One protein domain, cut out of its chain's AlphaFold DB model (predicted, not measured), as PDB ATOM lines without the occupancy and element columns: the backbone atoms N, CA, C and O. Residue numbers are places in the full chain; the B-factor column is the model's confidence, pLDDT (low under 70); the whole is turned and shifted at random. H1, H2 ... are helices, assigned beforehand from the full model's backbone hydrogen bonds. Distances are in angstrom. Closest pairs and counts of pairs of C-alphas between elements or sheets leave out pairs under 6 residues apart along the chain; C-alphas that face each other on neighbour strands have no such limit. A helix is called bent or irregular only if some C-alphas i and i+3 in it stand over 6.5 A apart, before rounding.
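Overview. This is residues 259 to 426 of the 472 residues of the protein "Hypothetical protein" of Symbiodinium necroappetens (UniProt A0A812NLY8). Helices make an elongated body, with H6 nearest its middle and packed on both H4 and H7; these three, their centres making a triangle, form an up-and-down bundle, each running against the one before it in the chain. The bent helix H3 covers one side, its first arm packed on H4, and H8 packs on H7 at the other side; at one end H5 packs on the last turns of H7, and H2, then H1, lie beyond it. The printed part has 168 residues with eight named helices, H1 to H8 in chain order, and no named strand; its class is all helix. It is compact, with a radius of gyration of the C-alphas of 17.1 A, and spans 53 by 32 by 30 A.

Arrangement. H3, residues 290 to 315, was assigned as one helix by its hydrogen bonds but is bent: C-alphas 304 and 307 are 7.2 A apart, and its arms, H3a of residues 290 to 304 and H3b of residues 307 to 315, stand at a steep tilt of 43 degrees. H3a touches residues 334 to 338 alone of H4, residues 317 to 340, at a shallow tilt of 20 degrees, opposite ways; the closest C-alphas, of Ala 294 and Val 338, are 5.3 A apart. With residues 324 to 335 alone, H4 touches H6, residues 359 to 370, at a steep tilt of 41 degrees, the closest C-alphas being those of Leu 328 and Gly 365, 5.8 A. H6 and H7, residues 374 to 398, are a helical hairpin at a shallow tilt of 23 degrees; the closest C-alphas, of Tyr 362 and Leu 390, are 5.5 A apart. H7 and H8, residues 406 to 423, are another, at a steep tilt of 39 degrees, with C-alphas 391 and 415 closest at 5.6 A. H5, residues 348 to 357, touches residues 393 to 398 alone of H7; the closest C-alphas, of Ala 352 and Ala 397, are 4.3 A apart. H2, residues 277 to 285, touches H5 about perpendicular at 79 degrees, closest at C-alphas 278 and 353, 6.6 A. H1, residues 260 to 269, only just touches H2, with 3 pairs of C-alphas within 8 A, the closest those of Leu 260 and Cys 279, 6.6 A. Every O i to N i+4 pair is within hydrogen-bond range in H1, H2, H3a, H3b, H6 and H8, against 17 of 20 in H4, 5 of 6 in H5 and 16 of 21 in H7.

Along the chain. H1 begins at C-alpha 260, (-28.362, -29.164, 30.391), and H8, 26.1 A long, ends at C-alpha 423, (-47.565, -35.721, 64.136). H3a is 21.1 A long. H4, 32.4 A, is irregular, with C-alphas 318 and 321 8.2 A apart; H7, 30.0 A, is irregular too, with C-alphas 378 and 381 8.4 A apart.

Size, cuts and confidence. The two C-alphas farthest apart, of Gly 271 and Pro 426, are 58.5 A apart. The printed part has no cut and no long link. Its mean pLDDT is 81.7; residues 317 to 322, 371 to 380, 402 to 405, 420 and 423 to 426 are under 70.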
ATOM      1  N   SER A 259     -30.972 -32.792  32.552       82.69
ATOM      2  CA  SER A 259     -29.658 -32.164  32.392       82.69
ATOM      3  C   SER A 259     -29.606 -31.115  31.278       82.69
ATOM      4  O   SER A 259     -30.304 -31.212  30.264       82.69
ATOM      5  N   LEU A 260     -28.698 -30.144  31.428       90.06
ATOM      6  CA  LEU A 260     -28.362 -29.164  30.391       90.06
ATOM      7  C   LEU A 260     -28.098 -29.807  29.024       90.06
ATOM      8  O   LEU A 260     -28.545 -29.281  28.009       90.06
ATOM      9  N   HIS A 261     -27.386 -30.936  28.993       88.88
ATOM     10  CA  HIS A 261     -27.044 -31.630  27.751       88.88
ATOM     11  C   HIS A 261     -28.298 -32.037  26.968       88.88
ATOM     12  O   HIS A 261     -28.444 -31.633  25.818       88.88
ATOM     13  N   ARG A 262     -29.257 -32.712  27.618       86.88
ATOM     14  CA  ARG A 262     -30.521 -33.103  26.973       86.88
ATOM     15  C   ARG A 262     -31.331 -31.893  26.516       86.88
ATOM     16  O   ARG A 262     -31.924 -31.918  25.442       86.88
ATOM     17  N   ARG A 263     -31.362 -30.816  27.311       91.31
ATOM     18  CA  ARG A 263     -32.069 -29.578  26.937       91.31
ATOM     19  C   ARG A 263     -31.429 -28.898  25.723       91.31
ATOM     20  O   ARG A 263     -32.158 -28.397  24.871       91.31
ATOM     21  N   ARG A 264     -30.096 -28.930  25.606       92.94
ATOM     22  CA  ARG A 264     -29.365 -28.419  24.433       92.94
ATOM     23  C   ARG A 264     -29.654 -29.228  23.177       92.94
ATOM     24  O   ARG A 264     -30.005 -28.623  22.172       92.94
ATOM     25  N   GLU A 265     -29.614 -30.558  23.255       92.19
ATOM     26  CA  GLU A 265     -29.975 -31.428  22.125       92.19
ATOM     27  C   GLU A 265     -31.386 -31.114  21.601       92.19
ATOM     28  O   GLU A 265     -31.602 -31.008  20.393       92.19
ATOM     29  N   ARG A 266     -32.353 -30.900  22.508       90.50
ATOM     30  CA  ARG A 266     -33.729 -30.530  22.140       90.50
ATOM     31  C   ARG A 266     -33.813 -29.146  21.501       90.50
ATOM     32  O   ARG A 266     -34.455 -29.021  20.460       90.50
ATOM     33  N   SER A 267     -33.161 -28.125  22.066       91.81
ATOM     34  CA  SER A 267     -33.157 -26.792  21.446       91.81
ATOM     35  C   SER A 267     -32.471 -26.797  20.077       91.81
ATOM     36  O   SER A 267     -32.976 -26.183  19.139       91.81
ATOM     37  N   GLU A 268     -31.368 -27.538  19.931       91.38
ATOM     38  CA  GLU A 268     -30.610 -27.625  18.678       91.38
ATOM     39  C   GLU A 268     -31.420 -28.318  17.580       91.38
ATOM     40  O   GLU A 268     -31.449 -27.835  16.448       91.38
ATOM     41  N   ALA A 269     -32.164 -29.379  17.915       87.56
ATOM     42  CA  ALA A 269     -33.126 -29.993  16.997       87.56
ATOM     43  C   ALA A 269     -34.201 -28.987  16.532       87.56
ATOM     44  O   ALA A 269     -34.597 -28.971  15.364       87.56
ATOM     45  N   MET A 270     -34.611 -28.073  17.419       84.81
ATOM     46  CA  MET A 270     -35.507 -26.956  17.102       84.81
ATOM     47  C   MET A 270     -34.811 -25.763  16.421       84.81
ATOM     48  O   MET A 270     -35.479 -24.791  16.078       84.81
ATOM     49  N   GLY A 271     -33.512 -25.854  16.126       85.56
ATOM     50  CA  GLY A 271     -32.777 -24.865  15.339       85.56
ATOM     51  C   GLY A 271     -32.239 -23.678  16.136       85.56
ATOM     52  O   GLY A 271     -31.841 -22.689  15.527       85.56
ATOM     53  N   PHE A 272     -32.198 -23.759  17.470       88.56
ATOM     54  CA  PHE A 272     -31.651 -22.701  18.324       88.56
ATOM     55  C   PHE A 272     -30.792 -23.260  19.468       88.56
ATOM     56  O   PHE A 272     -30.811 -24.446  19.774       88.56
ATOM     57  N   CYS A 273     -30.020 -22.403  20.136       90.69
ATOM     58  CA  CYS A 273     -29.273 -22.777  21.338       90.69
ATOM     59  C   CYS A 273     -29.823 -21.989  22.525       90.69
ATOM     60  O   CYS A 273     -29.658 -20.769  22.581       90.69
ATOM     61  N   CYS A 274     -30.490 -22.660  23.469       92.69
ATOM     62  CA  CYS A 274     -31.106 -21.966  24.598       92.69
ATOM     63  C   CYS A 274     -30.054 -21.326  25.520       92.69
ATOM     64  O   CYS A 274     -29.189 -22.012  26.071       92.69
ATOM     65  N   ARG A 275     -30.186 -20.014  25.753       91.62
ATOM     66  CA  ARG A 275     -29.328 -19.215  26.648       91.62
ATOM     67  C   ARG A 275     -30.106 -18.542  27.782       91.62
ATOM     68  O   ARG A 275     -29.692 -17.501  28.285       91.62
ATOM     69  N   CYS A 276     -31.236 -19.124  28.190       92.62
ATOM     70  CA  CYS A 276     -31.979 -18.626  29.349       92.62
ATOM     71  C   CYS A 276     -31.109 -18.651  30.622       92.62
ATOM     72  O   CYS A 276     -30.077 -19.326  30.666       92.62
ATOM     73  N   GLU A 277     -31.528 -17.931  31.664       92.25
ATOM     74  CA  GLU A 277     -30.794 -17.811  32.937       92.25
ATOM     75  C   GLU A 277     -30.358 -19.170  33.496       92.25
ATOM     76  O   GLU A 277     -29.173 -19.368  33.749       92.25
ATOM     77  N   ARG A 278     -31.270 -20.150  33.535       93.06
ATOM     78  CA  ARG A 278     -30.957 -21.523  33.945       93.06
ATOM     79  C   ARG A 278     -29.871 -22.177  33.096       93.06
ATOM     80  O   ARG A 278     -28.960 -22.804  33.626       93.06
ATOM     81  N   CYS A 279     -29.973 -22.080  31.767       94.25
ATOM     82  CA  CYS A 279     -28.971 -22.658  30.867       94.25
ATOM     83  C   CYS A 279     -27.595 -22.022  31.064       94.25
ATOM     84  O   CYS A 279     -26.603 -22.741  31.013       94.25
ATOM     85  N   ARG A 280     -27.535 -20.702  31.278       94.88
ATOM     86  CA  ARG A 280     -26.282 -19.988  31.559       94.88
ATOM     87  C   ARG A 280     -25.707 -20.401  32.908       94.88
ATOM     88  O   ARG A 280     -24.546 -20.782  32.964       94.88
ATOM     89  N   PHE A 281     -26.527 -20.438  33.956       94.12
ATOM     90  CA  PHE A 281     -26.123 -20.909  35.280       94.12
ATOM     91  C   PHE A 281     -25.508 -22.316  35.224       94.12
ATOM     92  O   PHE A 281     -24.370 -22.514  35.647       94.12
ATOM     93  N   GLU A 282     -26.208 -23.283  34.623       93.44
ATOM     94  CA  GLU A 282     -25.715 -24.664  34.523       93.44
ATOM     95  C   GLU A 282     -24.471 -24.801  33.623       93.44
ATOM     96  O   GLU A 282     -23.698 -25.745  33.783       93.44
ATOM     97  N   ALA A 283     -24.270 -23.884  32.671       94.31
ATOM     98  CA  ALA A 283     -23.150 -23.915  31.733       94.31
ATOM     99  C   ALA A 283     -21.892 -23.199  32.233       94.31
ATOM    100  O   ALA A 283     -20.789 -23.600  31.871       94.31
ATOM    101  N   GLU A 284     -22.059 -22.114  32.984       94.69
ATOM    102  CA  GLU A 284     -20.989 -21.158  33.285       94.69
ATOM    103  C   GLU A 284     -20.663 -21.115  34.779       94.69
ATOM    104  O   GLU A 284     -19.499 -20.955  35.137       94.69
ATOM    105  N   ILE A 285     -21.666 -21.288  35.648       93.56
ATOM    106  CA  ILE A 285     -21.520 -21.140  37.104       93.56
ATOM    107  C   ILE A 285     -21.390 -22.503  37.783       93.56
ATOM    108  O   ILE A 285     -20.540 -22.693  38.649       93.56
ATOM    109  N   LEU A 286     -22.223 -23.467  37.390       92.00
ATOM    110  CA  LEU A 286     -22.246 -24.790  38.005       92.00
ATOM    111  C   LEU A 286     -20.936 -25.586  37.806       92.00
ATOM    112  O   LEU A 286     -20.498 -26.224  38.767       92.00
ATOM    113  N   PRO A 287     -20.277 -25.596  36.627       93.88
ATOM    114  CA  PRO A 287     -19.075 -26.405  36.421       93.88
ATOM    115  C   PRO A 287     -17.931 -26.061  37.386       93.88
ATOM    116  O   PRO A 287     -17.665 -24.904  37.683       93.88
ATOM    117  N   GLY A 288     -17.219 -27.085  37.865       89.62
ATOM    118  CA  GLY A 288     -16.094 -26.915  38.796       89.62
ATOM    119  C   GLY A 288     -16.491 -26.708  40.264       89.62
ATOM    120  O   GLY A 288     -15.617 -26.677  41.128       89.62
ATOM    121  N   THR A 289     -17.788 -26.626  40.572       92.75
ATOM    122  CA  THR A 289     -18.295 -26.545  41.949       92.75
ATOM    123  C   THR A 289     -18.431 -27.929  42.599       92.75
ATOM    124  O   THR A 289     -18.499 -28.962  41.924       92.75
ATOM    125  N   LYS A 290     -18.543 -27.964  43.937       92.88
ATOM    126  CA  LYS A 290     -18.917 -29.188  44.674       92.88
ATOM    127  C   LYS A 290     -20.302 -29.692  44.263       92.88
ATOM    128  O   LYS A 290     -20.507 -30.901  44.185       92.88
ATOM    129  N   ALA A 291     -21.214 -28.770  43.959       91.62
ATOM    130  CA  ALA A 291     -22.565 -29.059  43.503       91.62
ATOM    131  C   ALA A 291     -22.569 -29.876  42.207       91.62
ATOM    132  O   ALA A 291     -23.242 -30.904  42.151       91.62
ATOM    133  N   ALA A 292     -21.764 -29.478  41.213       91.38
ATOM    134  CA  ALA A 292     -21.628 -30.213  39.954       91.38
ATOM    135  C   ALA A 292     -21.113 -31.641  40.156       91.38
ATOM    136  O   ALA A 292     -21.629 -32.573  39.538       91.38
ATOM    137  N   ALA A 293     -20.113 -31.825  41.023       92.31
ATOM    138  CA  ALA A 293     -19.597 -33.153  41.350       92.31
ATOM    139  C   ALA A 293     -20.667 -34.007  42.047       92.31
ATOM    140  O   ALA A 293     -20.929 -35.129  41.624       92.31
ATOM    141  N   ALA A 294     -21.353 -33.450  43.051       92.56
ATOM    142  CA  ALA A 294     -22.405 -34.148  43.781       92.56
ATOM    143  C   ALA A 294     -23.571 -34.564  42.871       92.56
ATOM    144  O   ALA A 294     -24.025 -35.706  42.960       92.56
ATOM    145  N   SER A 295     -24.024 -33.676  41.976       89.94
ATOM    146  CA  SER A 295     -25.096 -33.982  41.023       89.94
ATOM    147  C   SER A 295     -24.658 -34.994  39.975       89.94
ATOM    148  O   SER A 295     -25.436 -35.881  39.644       89.94
ATOM    149  N   LYS A 296     -23.420 -34.892  39.472       90.12
ATOM    150  CA  LYS A 296     -22.884 -35.852  38.505       90.12
ATOM    151  C   LYS A 296     -22.833 -37.247  39.114       90.12
ATOM    152  O   LYS A 296     -23.441 -38.154  38.570       90.12
ATOM    153  N   ASP A 297     -22.195 -37.393  40.271       90.62
ATOM    154  CA  ASP A 297     -22.111 -38.673  40.972       90.62
ATOM    155  C   ASP A 297     -23.500 -39.275  41.236       90.62
ATOM    156  O   ASP A 297     -23.702 -40.477  41.107       90.62
ATOM    157  N   ALA A 298     -24.456 -38.439  41.653       90.69
ATOM    158  CA  ALA A 298     -25.811 -38.879  41.955       90.69
ATOM    159  C   ALA A 298     -26.547 -39.349  40.686       90.69
ATOM    160  O   ALA A 298     -27.209 -40.386  40.705       90.69
ATOM    161  N   MET A 299     -26.404 -38.626  39.574       88.94
ATOM    162  CA  MET A 299     -27.019 -38.993  38.295       88.94
ATOM    163  C   MET A 299     -26.348 -40.182  37.619       88.94
ATOM    164  O   MET A 299     -27.051 -41.036  37.088       88.94
ATOM    165  N   ASP A 300     -25.028 -40.311  37.723       89.06
ATOM    166  CA  ASP A 300     -24.307 -41.490  37.253       89.06
ATOM    167  C   ASP A 300     -24.729 -42.735  38.059       89.06
ATOM    168  O   ASP A 300     -24.936 -43.802  37.482       89.06
ATOM    169  N   ALA A 301     -24.915 -42.620  39.380       87.56
ATOM    170  CA  ALA A 301     -25.441 -43.720  40.198       87.56
ATOM    171  C   ALA A 301     -26.878 -44.096  39.800       87.56
ATOM    172  O   ALA A 301     -27.212 -45.280  39.710       87.56
ATOM    173  N   PHE A 302     -27.717 -43.093  39.517       87.75
ATOM    174  CA  PHE A 302     -29.076 -43.313  39.036       87.75
ATOM    175  C   PHE A 302     -29.103 -44.079  37.713       87.75
ATOM    176  O   PHE A 302     -29.791 -45.092  37.608       87.75
ATOM    177  N   ASP A 303     -28.341 -43.614  36.725       83.62
ATOM    178  CA  ASP A 303     -28.368 -44.155  35.367       83.62
ATOM    179  C   ASP A 303     -27.714 -45.537  35.252       83.62
ATOM    180  O   ASP A 303     -28.168 -46.337  34.441       83.62
ATOM    181  N   ASN A 304     -26.680 -45.831  36.048       84.88
ATOM    182  CA  ASN A 304     -25.921 -47.081  35.925       84.88
ATOM    183  C   ASN A 304     -26.416 -48.226  36.816       84.88
ATOM    184  O   ASN A 304     -26.001 -49.363  36.606       84.88
ATOM    185  N   LYS A 305     -27.190 -47.933  37.869       87.44
ATOM    186  CA  LYS A 305     -27.540 -48.930  38.892       87.44
ATOM    187  C   LYS A 305     -28.935 -48.727  39.467       87.44
ATOM    188  O   LYS A 305     -29.777 -49.609  39.344       87.44
ATOM    189  N   LEU A 306     -29.194 -47.574  40.092       84.69
ATOM    190  CA  LEU A 306     -30.404 -47.409  40.914       84.69
ATOM    191  C   LEU A 306     -31.683 -47.522  40.082       84.69
ATOM    192  O   LEU A 306     -32.691 -48.013  40.575       84.69
ATOM    193  N   ARG A 307     -31.658 -47.077  38.821       82.56
ATOM    194  CA  ARG A 307     -32.796 -47.214  37.908       82.56
ATOM    195  C   ARG A 307     -33.171 -48.678  37.663       82.56
ATOM    196  O   ARG A 307     -34.358 -48.990  37.678       82.56
ATOM    197  N   ASP A 308     -32.186 -49.540  37.443       84.06
ATOM    198  CA  ASP A 308     -32.423 -50.952  37.140       84.06
ATOM    199  C   ASP A 308     -32.895 -51.696  38.396       84.06
ATOM    200  O   ASP A 308     -33.901 -52.397  38.347       84.06
ATOM    201  N   GLU A 309     -32.276 -51.438  39.555       84.19
ATOM    202  CA  GLU A 309     -32.723 -51.994  40.845       84.19
ATOM    203  C   GLU A 309     -34.158 -51.559  41.197       84.19
ATOM    204  O   GLU A 309     -34.963 -52.355  41.683       84.19
ATOM    205  N   MET A 310     -34.517 -50.303  40.908       80.19
ATOM    206  CA  MET A 310     -35.890 -49.805  41.053       80.19
ATOM    207  C   MET A 310     -36.874 -50.530  40.130       80.19
ATOM    208  O   MET A 310     -38.003 -50.811  40.534       80.19
ATOM    209  N   GLN A 311     -36.466 -50.813  38.892       81.69
ATOM    210  CA  GLN A 311     -37.295 -51.531  37.930       81.69
ATOM    211  C   GLN A 311     -37.515 -52.985  38.374       81.69
ATOM    212  O   GLN A 311     -38.653 -53.446  38.396       81.69
ATOM    213  N   GLU A 312     -36.463 -53.673  38.822       81.62
ATOM    214  CA  GLU A 312     -36.552 -55.042  39.341       81.62
ATOM    215  C   GLU A 312     -37.486 -55.146  40.557       81.62
ATOM    216  O   GLU A 312     -38.333 -56.041  40.611       81.62
ATOM    217  N   LEU A 313     -37.390 -54.204  41.506       75.38
ATOM    218  CA  LEU A 313     -38.277 -54.155  42.675       75.38
ATOM    219  C   LEU A 313     -39.742 -53.938  42.289       75.38
ATOM    220  O   LEU A 313     -40.631 -54.557  42.877       75.38
ATOM    221  N   ARG A 314     -39.999 -53.071  41.303       74.62
ATOM    222  CA  ARG A 314     -41.350 -52.834  40.782       74.62
ATOM    223  C   ARG A 314     -41.931 -54.097  40.145       74.62
ATOM    224  O   ARG A 314     -43.119 -54.369  40.311       74.62
ATOM    225  N   ASP A 315     -41.101 -54.871  39.455       79.25
ATOM    226  CA  ASP A 315     -41.526 -56.101  38.791       79.25
ATOM    227  C   ASP A 315     -41.699 -57.277  39.780       79.25
ATOM    228  O   ASP A 315     -42.466 -58.206  39.506       79.25
ATOM    229  N   GLN A 316     -41.038 -57.246  40.948       75.31
ATOM    230  CA  GLN A 316     -41.043 -58.333  41.943       75.31
ATOM    231  C   GLN A 316     -41.322 -57.859  43.392       75.31
ATOM    232  O   GLN A 316     -40.494 -58.032  44.288       75.31
ATOM    233  N   PRO A 317     -42.535 -57.360  43.698       65.56
ATOM    234  CA  PRO A 317     -42.839 -56.721  44.988       65.56
ATOM    235  C   PRO A 317     -42.820 -57.660  46.215       65.56
ATOM    236  O   PRO A 317     -42.807 -57.197  47.353       65.56
ATOM    237  N   LYS A 318     -42.816 -58.989  46.030       58.91
ATOM    238  CA  LYS A 318     -42.983 -59.977  47.120       58.91
ATOM    239  C   LYS A 318     -41.751 -60.172  48.023       58.91
ATOM    240  O   LYS A 318     -41.902 -60.744  49.098       58.91
ATOM    241  N   GLU A 319     -40.572 -59.691  47.625       57.41
ATOM    242  CA  GLU A 319     -39.308 -59.797  48.391       57.41
ATOM    243  C   GLU A 319     -38.709 -58.415  48.750       57.41
ATOM    244  O   GLU A 319     -37.596 -58.306  49.270       57.41
ATOM    245  N   ALA A 320     -39.474 -57.339  48.530       59.78
ATOM    246  CA  ALA A 320     -38.966 -55.970  48.433       59.78
ATOM    247  C   ALA A 320     -38.545 -55.301  49.758       59.78
ATOM    248  O   ALA A 320     -37.824 -54.306  49.730       59.78
ATOM    249  N   GLY A 321     -38.954 -55.791  50.933       64.31
ATOM    250  CA  GLY A 321     -38.804 -55.040  52.195       64.31
ATOM    251  C   GLY A 321     -37.354 -54.696  52.586       64.31
ATOM    252  O   GLY A 321     -37.022 -53.538  52.849       64.31
ATOM    253  N   LEU A 322     -36.453 -55.685  52.599       66.12
ATOM    254  CA  LEU A 322     -35.052 -55.458  52.991       66.12
ATOM    255  C   LEU A 322     -34.258 -54.743  51.884       66.12
ATOM    256  O   LEU A 322     -33.479 -53.835  52.174       66.12
ATOM    257  N   GLN A 323     -34.492 -55.119  50.624       71.88
ATOM    258  CA  GLN A 323     -33.829 -54.530  49.457       71.88
ATOM    259  C   GLN A 323     -34.220 -53.058  49.260       71.88
ATOM    260  O   GLN A 323     -33.340 -52.215  49.099       71.88
ATOM    261  N   SER A 324     -35.507 -52.713  49.389       71.75
ATOM    262  CA  SER A 324     -35.977 -51.321  49.324       71.75
ATOM    263  C   SER A 324     -35.389 -50.450  50.436       71.75
ATOM    264  O   SER A 324     -35.110 -49.277  50.209       71.75
ATOM    265  N   THR A 325     -35.135 -51.012  51.622       77.69
ATOM    266  CA  THR A 325     -34.515 -50.275  52.734       77.69
ATOM    267  C   THR A 325     -33.051 -49.937  52.446       77.69
ATOM    268  O   THR A 325     -32.621 -48.811  52.698       77.69
ATOM    269  N   MET A 326     -32.279 -50.884  51.902       81.12
ATOM    270  CA  MET A 326     -30.888 -50.639  51.499       81.12
ATOM    271  C   MET A 326     -30.813 -49.627  50.352       81.12
ATOM    272  O   MET A 326     -30.035 -48.675  50.421       81.12
ATOM    273  N   LEU A 327     -31.681 -49.784  49.350       85.31
ATOM    274  CA  LEU A 327     -31.794 -48.861  48.227       85.31
ATOM    275  C   LEU A 327     -32.175 -47.447  48.691       85.31
ATOM    276  O   LEU A 327     -31.553 -46.467  48.284       85.31
ATOM    277  N   LEU A 328     -33.133 -47.327  49.616       85.81
ATOM    278  CA  LEU A 328     -33.520 -46.048  50.211       85.81
ATOM    279  C   LEU A 328     -32.345 -45.378  50.933       85.81
ATOM    280  O   LEU A 328     -32.168 -44.170  50.804       85.81
ATOM    281  N   GLN A 329     -31.521 -46.125  51.674       87.19
ATOM    282  CA  GLN A 329     -30.335 -45.562  52.332       87.19
ATOM    283  C   GLN A 329     -29.321 -45.013  51.322       87.19
ATOM    284  O   GLN A 329     -28.756 -43.937  51.542       87.19
ATOM    285  N   GLU A 330     -29.116 -45.717  50.210       91.56
ATOM    286  CA  GLU A 330     -28.243 -45.272  49.123       91.56
ATOM    287  C   GLU A 330     -28.792 -44.000  48.455       91.56
ATOM    288  O   GLU A 330     -28.077 -43.000  48.344       91.56
ATOM    289  N   ILE A 331     -30.090 -43.972  48.128       90.81
ATOM    290  CA  ILE A 331     -30.768 -42.786  47.583       90.81
ATOM    291  C   ILE A 331     -30.670 -41.601  48.555       90.81
ATOM    292  O   ILE A 331     -30.312 -40.489  48.154       90.81
ATOM    293  N   LEU A 332     -30.933 -41.811  49.848       89.50
ATOM    294  CA  LEU A 332     -30.830 -40.764  50.870       89.50
ATOM    295  C   LEU A 332     -29.400 -40.227  51.007       89.50
ATOM    296  O   LEU A 332     -29.206 -39.031  51.215       89.50
ATOM    297  N   SER A 333     -28.388 -41.081  50.853       92.00
ATOM    298  CA  SER A 333     -26.989 -40.650  50.825       92.00
ATOM    299  C   SER A 333     -26.722 -39.703  49.649       92.00
ATOM    300  O   SER A 333     -26.213 -38.596  49.841       92.00
ATOM    301  N   HIS A 334     -27.128 -40.078  48.432       93.75
ATOM    302  CA  HIS A 334     -26.937 -39.237  47.247       93.75
ATOM    303  C   HIS A 334     -27.695 -37.909  47.338       93.75
ATOM    304  O   HIS A 334     -27.112 -36.855  47.087       93.75
ATOM    305  N   THR A 335     -28.961 -37.946  47.743       90.19
ATOM    306  CA  THR A 335     -29.821 -36.758  47.845       90.19
ATOM    307  C   THR A 335     -29.333 -35.775  48.910       90.19
ATOM    308  O   THR A 335     -29.318 -34.570  48.658       90.19
ATOM    309  N   ARG A 336     -28.819 -36.259  50.050       88.94
ATOM    310  CA  ARG A 336     -28.183 -35.406  51.070       88.94
ATOM    311  C   ARG A 336     -26.883 -34.773  50.594       88.94
ATOM    312  O   ARG A 336     -26.632 -33.622  50.931       88.94
ATOM    313  N   ARG A 337     -26.060 -35.485  49.810       90.38
ATOM    314  CA  ARG A 337     -24.858 -34.890  49.193       90.38
ATOM    315  C   ARG A 337     -25.213 -33.801  48.187       90.38
ATOM    316  O   ARG A 337     -24.493 -32.816  48.109       90.38
ATOM    317  N   VAL A 338     -26.291 -33.980  47.420       90.12
ATOM    318  CA  VAL A 338     -26.801 -32.935  46.521       90.12
ATOM    319  C   VAL A 338     -27.224 -31.723  47.349       90.12
ATOM    320  O   VAL A 338     -26.676 -30.644  47.163       90.12
ATOM    321  N   ALA A 339     -28.104 -31.905  48.336       86.50
ATOM    322  CA  ALA A 339     -28.581 -30.802  49.169       86.50
ATOM    323  C   ALA A 339     -27.444 -30.066  49.909       86.50
ATOM    324  O   ALA A 339     -27.418 -28.840  49.938       86.50
ATOM    325  N   SER A 340     -26.457 -30.785  50.452       86.75
ATOM    326  CA  SER A 340     -25.335 -30.171  51.177       86.75
ATOM    327  C   SER A 340     -24.305 -29.479  50.282       86.75
ATOM    328  O   SER A 340     -23.455 -28.742  50.782       86.75
ATOM    329  N   ALA A 341     -24.354 -29.713  48.970       89.88
ATOM    330  CA  ALA A 341     -23.454 -29.089  48.012       89.88
ATOM    331  C   ALA A 341     -23.983 -27.756  47.461       89.88
ATOM    332  O   ALA A 341     -23.266 -27.115  46.690       89.88
ATOM    333  N   ILE A 342     -25.191 -27.339  47.860       89.31
ATOM    334  CA  ILE A 342     -25.758 -26.028  47.530       89.31
ATOM    335  C   ILE A 342     -24.818 -24.920  48.016       89.31
ATOM    336  O   ILE A 342     -24.405 -24.891  49.178       89.31
ATOM    337  N   ASP A 343     -24.487 -23.996  47.115       85.19
ATOM    338  CA  ASP A 343     -23.710 -22.810  47.460       85.19
ATOM    339  C   ASP A 343     -24.603 -21.787  48.170       85.19
ATOM    340  O   ASP A 343     -25.706 -21.483  47.716       85.19
ATOM    341  N   ARG A 344     -24.112 -21.224  49.277       85.06
ATOM    342  CA  ARG A 344     -24.847 -20.206  50.038       85.06
ATOM    343  C   ARG A 344     -24.945 -18.866  49.311       85.06
ATOM    344  O   ARG A 344     -25.734 -18.026  49.719       85.06
ATOM    345  N   ALA A 345     -24.136 -18.653  48.276       88.31
ATOM    346  CA  ALA A 345     -24.191 -17.458  47.443       88.31
ATOM    347  C   ALA A 345     -25.291 -17.515  46.366       88.31
ATOM    348  O   ALA A 345     -25.525 -16.515  45.689       88.31
ATOM    349  N   TRP A 346     -25.927 -18.669  46.154       88.81
ATOM    350  CA  TRP A 346     -26.968 -18.835  45.142       88.81
ATOM    351  C   TRP A 346     -28.318 -18.305  45.622       88.81
ATOM    352  O   TRP A 346     -28.696 -18.499  46.776       88.81
ATOM    353  N   GLY A 347     -29.055 -17.662  44.716       88.44
ATOM    354  CA  GLY A 347     -30.440 -17.280  44.954       88.44
ATOM    355  C   GLY A 347     -31.386 -18.480  44.876       88.44
ATOM    356  O   GLY A 347     -31.018 -19.592  44.487       88.44
ATOM    357  N   GLU A 348     -32.648 -18.252  45.235       85.44
ATOM    358  CA  GLU A 348     -33.659 -19.314  45.306       85.44
ATOM    359  C   GLU A 348     -33.894 -20.014  43.957       85.44
ATOM    360  O   GLU A 348     -34.115 -21.226  43.910       85.44
ATOM    361  N   ARG A 349     -33.789 -19.277  42.843       87.75
ATOM    362  CA  ARG A 349     -33.943 -19.834  41.491       87.75
ATOM    363  C   ARG A 349     -32.806 -20.776  41.134       87.75
ATOM    364  O   ARG A 349     -33.057 -21.863  40.623       87.75
ATOM    365  N   GLU A 350     -31.568 -20.376  41.404       91.38
ATOM    366  CA  GLU A 350     -30.386 -21.194  41.149       91.38
ATOM    367  C   GLU A 350     -30.426 -22.486  41.970       91.38
ATOM    368  O   GLU A 350     -30.149 -23.565  41.439       91.38
ATOM    369  N   VAL A 351     -30.846 -22.391  43.236       89.88
ATOM    370  CA  VAL A 351     -31.070 -23.555  44.101       89.88
ATOM    371  C   VAL A 351     -32.128 -24.481  43.504       89.88
ATOM    372  O   VAL A 351     -31.873 -25.676  43.355       89.88
ATOM    373  N   ALA A 352     -33.284 -23.950  43.105       88.56
ATOM    374  CA  ALA A 352     -34.346 -24.748  42.500       88.56
ATOM    375  C   ALA A 352     -33.889 -25.434  41.203       88.56
ATOM    376  O   ALA A 352     -34.098 -26.634  41.028       88.56
ATOM    377  N   TRP A 353     -33.192 -24.715  40.315       90.56
ATOM    378  CA  TRP A 353     -32.632 -25.287  39.087       90.56
ATOM    379  C   TRP A 353     -31.638 -26.411  39.367       90.56
ATOM    380  O   TRP A 353     -31.652 -27.428  38.666       90.56
ATOM    381  N   TYR A 354     -30.804 -26.250  40.395       91.00
ATOM    382  CA  TYR A 354     -29.863 -27.271  40.824       91.00
ATOM    383  C   TYR A 354     -30.573 -28.516  41.375       91.00
ATOM    384  O   TYR A 354     -30.289 -29.627  40.925       91.00
ATOM    385  N   LEU A 355     -31.546 -28.349  42.277       89.50
ATOM    386  CA  LEU A 355     -32.346 -29.457  42.815       89.50
ATOM    387  C   LEU A 355     -33.116 -30.189  41.709       89.50
ATOM    388  O   LEU A 355     -33.199 -31.418  41.706       89.50
ATOM    389  N   HIS A 356     -33.593 -29.460  40.700       86.88
ATOM    390  CA  HIS A 356     -34.286 -30.037  39.554       86.88
ATOM    391  C   HIS A 356     -33.419 -31.034  38.757       86.88
ATOM    392  O   HIS A 356     -33.959 -31.919  38.083       86.88
ATOM    393  N   LEU A 357     -32.083 -30.949  38.826       85.56
ATOM    394  CA  LEU A 357     -31.198 -31.944  38.208       85.56
ATOM    395  C   LEU A 357     -31.352 -33.324  38.856       85.56
ATOM    396  O   LEU A 357     -31.317 -34.323  38.148       85.56
ATOM    397  N   ALA A 358     -31.562 -33.376  40.173       87.81
ATOM    398  CA  ALA A 358     -31.662 -34.611  40.950       87.81
ATOM    399  C   ALA A 358     -33.107 -35.108  41.138       87.81
ATOM    400  O   ALA A 358     -33.330 -36.096  41.837       87.81
ATOM    401  N   LEU A 359     -34.087 -34.475  40.483       87.12
ATOM    402  CA  LEU A 359     -35.505 -34.816  40.611       87.12
ATOM    403  C   LEU A 359     -35.823 -36.318  40.421       87.12
ATOM    404  O   LEU A 359     -36.598 -36.848  41.219       87.12
ATOM    405  N   PRO A 360     -35.223 -37.050  39.454       85.69
ATOM    406  CA  PRO A 360     -35.454 -38.492  39.321       85.69
ATOM    407  C   PRO A 360     -35.069 -39.302  40.571       85.69
ATOM    408  O   PRO A 360     -35.771 -40.244  40.928       85.69
ATOM    409  N   LEU A 361     -33.995 -38.915  41.272       87.75
ATOM    410  CA  LEU A 361     -33.573 -39.583  42.508       87.75
ATOM    411  C   LEU A 361     -34.549 -39.339  43.651       87.75
ATOM    412  O   LEU A 361     -34.848 -40.269  44.400       87.75
ATOM    413  N   TYR A 362     -35.038 -38.103  43.790       90.44
ATOM    414  CA  TYR A 362     -36.021 -37.783  44.823       90.44
ATOM    415  C   TYR A 362     -37.281 -38.630  44.647       90.44
ATOM    416  O   TYR A 362     -37.753 -39.235  45.609       90.44
ATOM    417  N   TRP A 363     -37.746 -38.768  43.404       86.38
ATOM    418  CA  TRP A 363     -38.878 -39.625  43.064       86.38
ATOM    419  C   TRP A 363     -38.670 -41.092  43.443       86.38
ATOM    420  O   TRP A 363     -39.557 -41.686  44.058       86.38
ATOM    421  N   CYS A 364     -37.511 -41.673  43.124       85.12
ATOM    422  CA  CYS A 364     -37.195 -43.044  43.530       85.12
ATOM    423  C   CYS A 364     -37.220 -43.204  45.048       85.12
ATOM    424  O   CYS A 364     -37.801 -44.160  45.556       85.12
ATOM    425  N   GLY A 365     -36.662 -42.236  45.778       87.00
ATOM    426  CA  GLY A 365     -36.699 -42.240  47.235       87.00
ATOM    427  C   GLY A 365     -38.129 -42.222  47.776       87.00
ATOM    428  O   GLY A 365     -38.459 -43.034  48.636       87.00
ATOM    429  N   VAL A 366     -38.992 -41.340  47.251       86.19
ATOM    430  CA  VAL A 366     -40.403 -41.253  47.666       86.19
ATOM    431  C   VAL A 366     -41.107 -42.585  47.432       86.19
ATOM    432  O   VAL A 366     -41.760 -43.080  48.351       86.19
ATOM    433  N   TRP A 367     -40.912 -43.205  46.268       83.31
ATOM    434  CA  TRP A 367     -41.475 -44.522  45.969       83.31
ATOM    435  C   TRP A 367     -40.999 -45.592  46.965       83.31
ATOM    436  O   TRP A 367     -41.825 -46.285  47.555       83.31
ATOM    437  N   CYS A 368     -39.695 -45.657  47.268       80.25
ATOM    438  CA  CYS A 368     -39.168 -46.580  48.281       80.25
ATOM    439  C   CYS A 368     -39.782 -46.360  49.672       80.25
ATOM    440  O   CYS A 368     -39.884 -47.306  50.450       80.25
ATOM    441  N   THR A 369     -40.194 -45.130  50.008       79.88
ATOM    442  CA  THR A 369     -40.897 -44.864  51.274       79.88
ATOM    443  C   THR A 369     -42.374 -45.265  51.259       79.88
ATOM    444  O   THR A 369     -42.965 -45.363  52.332       79.88
ATOM    445  N   GLN A 370     -42.991 -45.441  50.086       74.88
ATOM    446  CA  GLN A 370     -44.414 -45.776  49.931       74.88
ATOM    447  C   GLN A 370     -44.660 -47.290  49.849       74.88
ATOM    448  O   GLN A 370     -45.657 -47.763  50.377       74.88
ATOM    449  N   GLU A 371     -43.742 -48.048  49.251       65.25
ATOM    450  CA  GLU A 371     -43.871 -49.500  49.005       65.25
ATOM    451  C   GLU A 371     -43.448 -50.388  50.190       65.25
ATOM    452  O   GLU A 371     -43.279 -51.600  50.059       65.25
ATOM    453  N   GLN A 372     -43.226 -49.806  51.369       61.81
ATOM    454  CA  GLN A 372     -42.848 -50.574  52.556       61.81
ATOM    455  C   GLN A 372     -44.071 -51.319  53.110       61.81
ATOM    456  O   GLN A 372     -45.131 -50.726  53.304       61.81
ATOM    457  N   ASP A 373     -43.910 -52.616  53.398       56.38
ATOM    458  CA  ASP A 373     -44.931 -53.438  54.058       56.38
ATOM    459  C   ASP A 373     -45.418 -52.733  55.344       56.38
ATOM    460  O   ASP A 373     -44.596 -52.462  56.229       56.38
ATOM    461  N   PRO A 374     -46.732 -52.465  55.497       51.75
ATOM    462  CA  PRO A 374     -47.308 -51.865  56.701       51.75
ATOM    463  C   PRO A 374     -46.912 -52.570  58.011       51.75
ATOM    464  O   PRO A 374     -46.938 -51.962  59.081       51.75
ATOM    465  N   SER A 375     -46.523 -53.850  57.951       49.22
ATOM    466  CA  SER A 375     -46.053 -54.636  59.096       49.22
ATOM    467  C   SER A 375     -44.646 -54.248  59.601       49.22
ATOM    468  O   SER A 375     -44.307 -54.530  60.756       49.22
ATOM    469  N   LEU A 376     -43.847 -53.526  58.801       52.47
ATOM    470  CA  LEU A 376     -42.500 -53.025  59.135       52.47
ATOM    471  C   LEU A 376     -42.507 -51.719  59.968       52.47
ATOM    472  O   LEU A 376     -41.457 -51.115  60.201       52.47
ATOM    473  N   TRP A 377     -43.667 -51.331  60.513       49.28
ATOM    474  CA  TRP A 377     -43.965 -50.111  61.295       49.28
ATOM    475  C   TRP A 377     -43.054 -49.808  62.517       49.28
ATOM    476  O   TRP A 377     -43.172 -48.778  63.179       49.28
ATOM    477  N   LYS A 378     -42.084 -50.657  62.869       44.75
ATOM    478  CA  LYS A 378     -41.142 -50.332  63.959       44.75
ATOM    479  C   LYS A 378     -40.149 -49.211  63.602       44.75
ATOM    480  O   LYS A 378     -39.525 -48.670  64.510       44.75
ATOM    481  N   CYS A 379     -40.052 -48.819  62.325       54.97
ATOM    482  CA  CYS A 379     -39.222 -47.707  61.835       54.97
ATOM    483  C   CYS A 379     -40.030 -46.524  61.251       54.97
ATOM    484  O   CYS A 379     -39.478 -45.744  60.473       54.97
ATOM    485  N   THR A 380     -41.312 -46.362  61.611       67.00
ATOM    486  CA  THR A 380     -42.221 -45.385  60.968       67.00
ATOM    487  C   THR A 380     -41.699 -43.950  61.014       67.00
ATOM    488  O   THR A 380     -41.723 -43.264  59.999       67.00
ATOM    489  N   LEU A 381     -41.125 -43.502  62.136       71.62
ATOM    490  CA  LEU A 381     -40.643 -42.118  62.247       71.62
ATOM    491  C   LEU A 381     -39.489 -41.810  61.276       71.62
ATOM    492  O   LEU A 381     -39.464 -40.748  60.659       71.62
ATOM    493  N   THR A 382     -38.546 -42.740  61.108       75.75
ATOM    494  CA  THR A 382     -37.403 -42.562  60.196       75.75
ATOM    495  C   THR A 382     -37.855 -42.533  58.736       75.75
ATOM    496  O   THR A 382     -37.363 -41.712  57.963       75.75
ATOM    497  N   LEU A 383     -38.801 -43.401  58.363       77.88
ATOM    498  CA  LEU A 383     -39.355 -43.461  57.007       77.88
ATOM    499  C   LEU A 383     -40.162 -42.206  56.669       77.88
ATOM    500  O   LEU A 383     -39.960 -41.616  55.610       77.88
ATOM    501  N   VAL A 384     -41.021 -41.761  57.588       77.94
ATOM    502  CA  VAL A 384     -41.810 -40.538  57.411       77.94
ATOM    503  C   VAL A 384     -40.899 -39.314  57.313       77.94
ATOM    504  O   VAL A 384     -41.079 -38.495  56.416       77.94
ATOM    505  N   LYS A 385     -39.848 -39.226  58.144       80.19
ATOM    506  CA  LYS A 385     -38.852 -38.148  58.045       80.19
ATOM    507  C   LYS A 385     -38.151 -38.140  56.684       80.19
ATOM    508  O   LYS A 385     -38.043 -37.084  56.069       80.19
ATOM    509  N   ALA A 386     -37.718 -39.303  56.197       83.31
ATOM    510  CA  ALA A 386     -37.111 -39.428  54.873       83.31
ATOM    511  C   ALA A 386     -38.073 -38.999  53.754       83.31
ATOM    512  O   ALA A 386     -37.674 -38.273  52.845       83.31
ATOM    513  N   ARG A 387     -39.348 -39.397  53.839       86.25
ATOM    514  CA  ARG A 387     -40.386 -38.996  52.883       86.25
ATOM    515  C   ARG A 387     -40.573 -37.475  52.871       86.25
ATOM    516  O   ARG A 387     -40.581 -36.885  51.793       86.25
ATOM    517  N   CYS A 388     -40.657 -36.839  54.041       82.94
ATOM    518  CA  CYS A 388     -40.734 -35.381  54.162       82.94
ATOM    519  C   CYS A 388     -39.497 -34.685  53.576       82.94
ATOM    520  O   CYS A 388     -39.648 -33.746  52.801       82.94
ATOM    521  N   GLU A 389     -38.285 -35.161  53.902       82.75
ATOM    522  CA  GLU A 389     -37.024 -34.624  53.363       82.75
ATOM    523  C   GLU A 389     -37.040 -34.628  51.825       82.75
ATOM    524  O   GLU A 389     -36.768 -33.603  51.204       82.75
ATOM    525  N   LEU A 390     -37.404 -35.755  51.207       87.44
ATOM    526  CA  LEU A 390     -37.424 -35.914  49.751       87.44
ATOM    527  C   LEU A 390     -38.495 -35.046  49.080       87.44
ATOM    528  O   LEU A 390     -38.197 -34.346  48.114       87.44
ATOM    529  N   LEU A 391     -39.724 -35.058  49.604       85.75
ATOM    530  CA  LEU A 391     -40.828 -34.275  49.051       85.75
ATOM    531  C   LEU A 391     -40.573 -32.770  49.162       85.75
ATOM    532  O   LEU A 391     -40.888 -32.037  48.229       85.75
ATOM    533  N   LEU A 392     -39.939 -32.312  50.246       84.75
ATOM    534  CA  LEU A 392     -39.535 -30.916  50.382       84.75
ATOM    535  C   LEU A 392     -38.541 -30.506  49.286       84.75
ATOM    536  O   LEU A 392     -38.723 -29.461  48.668       84.75
ATOM    537  N   GLN A 393     -37.529 -31.333  48.990       86.00
ATOM    538  CA  GLN A 393     -36.589 -31.045  47.892       86.00
ATOM    539  C   GLN A 393     -37.288 -30.986  46.531       86.00
ATOM    540  O   GLN A 393     -36.936 -30.158  45.695       86.00
ATOM    541  N   MET A 394     -38.289 -31.838  46.304       87.81
ATOM    542  CA  MET A 394     -39.065 -31.837  45.061       87.81
ATOM    543  C   MET A 394     -39.935 -30.589  44.919       87.81
ATOM    544  O   MET A 394     -39.956 -29.983  43.851       87.81
ATOM    545  N   VAL A 395     -40.613 -30.182  45.995       85.06
ATOM    546  CA  VAL A 395     -41.384 -28.932  46.031       85.06
ATOM    547  C   VAL A 395     -40.466 -27.749  45.730       85.06
ATOM    548  O   VAL A 395     -40.763 -26.970  44.830       85.06
ATOM    549  N   LEU A 396     -39.299 -27.666  46.379       82.94
ATOM    550  CA  LEU A 396     -38.308 -26.617  46.107       82.94
ATOM    551  C   LEU A 396     -37.793 -26.642  44.660       82.94
ATOM    552  O   LEU A 396     -37.615 -25.587  44.056       82.94
ATOM    553  N   ALA A 397     -37.569 -27.829  44.090       84.50
ATOM    554  CA  ALA A 397     -37.139 -27.969  42.700       84.50
ATOM    555  C   ALA A 397     -38.168 -27.396  41.713       84.50
ATOM    556  O   ALA A 397     -37.777 -26.789  40.716       84.50
ATOM    557  N   TRP A 398     -39.464 -27.565  41.987       81.56
ATOM    558  CA  TRP A 398     -40.538 -27.104  41.104       81.56
ATOM    559  C   TRP A 398     -41.055 -25.707  41.388       81.56
ATOM    560  O   TRP A 398     -41.625 -25.090  40.487       81.56
ATOM    561  N   GLU A 399     -40.820 -25.187  42.591       77.12
ATOM    562  CA  GLU A 399     -41.290 -23.871  43.020       77.12
ATOM    563  C   GLU A 399     -40.893 -22.756  42.053       77.12
ATOM    564  O   GLU A 399     -41.569 -21.738  41.979       77.12
ATOM    565  N   TYR A 400     -39.825 -22.937  41.274       74.19
ATOM    566  CA  TYR A 400     -39.361 -21.954  40.297       74.19
ATOM    567  C   TYR A 400     -39.343 -22.441  38.849       74.19
ATOM    568  O   TYR A 400     -39.131 -21.624  37.954       74.19
ATOM    569  N   THR A 401     -39.556 -23.731  38.589       71.25
ATOM    570  CA  THR A 401     -39.536 -24.270  37.218       71.25
ATOM    571  C   THR A 401     -40.922 -24.559  36.677       71.25
ATOM    572  O   THR A 401     -41.148 -24.353  35.490       71.25
ATOM    573  N   ASP A 402     -41.834 -25.004  37.540       68.88
ATOM    574  CA  ASP A 402     -43.125 -25.575  37.163       68.88
ATOM    575  C   ASP A 402     -44.186 -25.205  38.211       68.88
ATOM    576  O   ASP A 402     -44.933 -26.060  38.711       68.88
ATOM    577  N   ARG A 403     -44.221 -23.912  38.580       65.12
ATOM    578  CA  ARG A 403     -45.248 -23.346  39.468       65.12
ATOM    579  C   ARG A 403     -46.620 -23.812  38.989       65.12
ATOM    580  O   ARG A 403     -46.925 -23.732  37.809       65.12
ATOM    581  N   HIS A 404     -47.385 -24.376  39.922       62.19
ATOM    582  CA  HIS A 404     -48.754 -24.854  39.706       62.19
ATOM    583  C   HIS A 404     -48.932 -25.984  38.677       62.19
ATOM    584  O   HIS A 404     -50.062 -26.293  38.297       62.19
ATOM    585  N   SER A 405     -47.853 -26.680  38.297       69.06
ATOM    586  CA  SER A 405     -47.986 -27.976  37.628       69.06
ATOM    587  C   SER A 405     -48.711 -28.987  38.526       69.06
ATOM    588  O   SER A 405     -48.617 -28.935  39.758       69.06
ATOM    589  N   TYR A 406     -49.421 -29.934  37.903       70.88
ATOM    590  CA  TYR A 406     -50.079 -31.043  38.608       70.88
ATOM    591  C   TYR A 406     -49.099 -31.779  39.528       70.88
ATOM    592  O   TYR A 406     -49.400 -32.034  40.691       70.88
ATOM    593  N   ASP A 407     -47.900 -32.066  39.018       74.25
ATOM    594  CA  ASP A 407     -46.858 -32.759  39.766       74.25
ATOM    595  C   ASP A 407     -46.446 -31.968  41.016       74.25
ATOM    596  O   ASP A 407     -46.389 -32.544  42.107       74.25
ATOM    597  N   HIS A 408     -46.263 -30.647  40.892       77.88
ATOM    598  CA  HIS A 408     -45.965 -29.773  42.026       77.88
ATOM    599  C   HIS A 408     -47.062 -29.796  43.090       77.88
ATOM    600  O   HIS A 408     -46.771 -30.062  44.259       77.88
ATOM    601  N   LEU A 409     -48.322 -29.613  42.694       74.00
ATOM    602  CA  LEU A 409     -49.455 -29.681  43.621       74.00
ATOM    603  C   LEU A 409     -49.552 -31.052  44.300       74.00
ATOM    604  O   LEU A 409     -49.748 -31.132  45.514       74.00
ATOM    605  N   LYS A 410     -49.323 -32.131  43.545       78.94
ATOM    606  CA  LYS A 410     -49.302 -33.499  44.063       78.94
ATOM    607  C   LYS A 410     -48.211 -33.697  45.115       78.94
ATOM    608  O   LYS A 410     -48.481 -34.327  46.135       78.94
ATOM    609  N   CYS A 411     -47.001 -33.166  44.926       82.69
ATOM    610  CA  CYS A 411     -45.961 -33.296  45.956       82.69
ATOM    611  C   CYS A 411     -46.207 -32.418  47.173       82.69
ATOM    612  O   CYS A 411     -45.931 -32.881  48.276       82.69
ATOM    613  N   CYS A 412     -46.784 -31.224  47.014       79.06
ATOM    614  CA  CYS A 412     -47.252 -30.434  48.155       79.06
ATOM    615  C   CYS A 412     -48.281 -31.217  48.983       79.06
ATOM    616  O   CYS A 412     -48.159 -31.301  50.203       79.06
ATOM    617  N   TYR A 413     -49.248 -31.858  48.322       77.88
ATOM    618  CA  TYR A 413     -50.246 -32.690  48.992       77.88
ATOM    619  C   TYR A 413     -49.627 -33.915  49.682       77.88
ATOM    620  O   TYR A 413     -49.888 -34.164  50.858       77.88
ATOM    621  N   MET A 414     -48.741 -34.651  49.003       80.12
ATOM    622  CA  MET A 414     -48.034 -35.784  49.613       80.12
ATOM    623  C   MET A 414     -47.157 -35.355  50.797       80.12
ATOM    624  O   MET A 414     -47.058 -36.093  51.776       80.12
ATOM    625  N   LEU A 415     -46.522 -34.179  50.723       81.81
ATOM    626  CA  LEU A 415     -45.695 -33.635  51.800       81.81
ATOM    627  C   LEU A 415     -46.553 -33.325  53.023       81.81
ATOM    628  O   LEU A 415     -46.202 -33.718  54.134       81.81
ATOM    629  N   TYR A 416     -47.700 -32.685  52.801       75.81
ATOM    630  CA  TYR A 416     -48.693 -32.437  53.837       75.81
ATOM    631  C   TYR A 416     -49.146 -33.745  54.510       75.81
ATOM    632  O   TYR A 416     -49.091 -33.858  55.734       75.81
ATOM    633  N   LEU A 417     -49.510 -34.772  53.732       74.88
ATOM    634  CA  LEU A 417     -49.916 -36.071  54.280       74.88
ATOM    635  C   LEU A 417     -48.801 -36.740  55.097       74.88
ATOM    636  O   LEU A 417     -49.058 -37.249  56.187       74.88
ATOM    637  N   ALA A 418     -47.563 -36.716  54.599       75.62
ATOM    638  CA  ALA A 418     -46.409 -37.265  55.310       75.62
ATOM    639  C   ALA A 418     -46.162 -36.528  56.637       75.62
ATOM    640  O   ALA A 418     -45.903 -37.151  57.666       75.62
ATOM    641  N   PHE A 419     -46.308 -35.205  56.642       71.06
ATOM    642  CA  PHE A 419     -46.191 -34.406  57.855       71.06
ATOM    643  C   PHE A 419     -47.290 -34.747  58.875       71.06
ATOM    644  O   PHE A 419     -47.001 -34.928  60.057       71.06
ATOM    645  N   MET A 420     -48.535 -34.929  58.423       68.81
ATOM    646  CA  MET A 420     -49.651 -35.358  59.276       68.81
ATOM    647  C   MET A 420     -49.473 -36.770  59.843       68.81
ATOM    648  O   MET A 420     -49.892 -37.051  60.965       68.81
ATOM    649  N   GLU A 421     -48.850 -37.673  59.089       73.94
ATOM    650  CA  GLU A 421     -48.474 -38.996  59.591       73.94
ATOM    651  C   GLU A 421     -47.473 -38.867  60.749       73.94
ATOM    652  O   GLU A 421     -47.637 -39.505  61.788       73.94
ATOM    653  N   MET A 422     -46.486 -37.977  60.610       70.88
ATOM    654  CA  MET A 422     -45.448 -37.741  61.614       70.88
ATOM    655  C   MET A 422     -46.010 -37.246  62.952       70.88
ATOM    656  O   MET A 422     -45.574 -37.711  64.005       70.88
ATOM    657  N   THR A 423     -46.977 -36.325  62.924       65.88
ATOM    658  CA  THR A 423     -47.565 -35.721  64.136       65.88
ATOM    659  C   THR A 423     -48.461 -36.683  64.916       65.88
ATOM    660  O   THR A 423     -48.663 -36.503  66.115       65.88
ATOM    661  N   ARG A 424     -48.970 -37.736  64.267       65.88
ATOM    662  CA  ARG A 424     -49.805 -38.777  64.889       65.88
ATOM    663  C   ARG A 424     -48.993 -39.897  65.547       65.88
ATOM    664  O   ARG A 424     -49.574 -40.739  66.235       65.88
ATOM    665  N   LEU A 425     -47.673 -39.941  65.348       62.91
ATOM    666  CA  LEU A 425     -46.821 -40.962  65.958       62.91
ATOM    667  C   LEU A 425     -46.611 -40.670  67.454       62.91
ATOM    668  O   LEU A 425     -46.300 -39.536  67.820       62.91
ATOM    669  N   PRO A 426     -46.734 -41.678  68.341       55.31
ATOM    670  CA  PRO A 426     -46.501 -41.484  69.764       55.31
ATOM    671  C   PRO A 426     -45.042 -41.082  69.992       55.31
ATOM    672  O   PRO A 426     -44.124 -41.888  69.826       55.31
TER     673      PRO A 426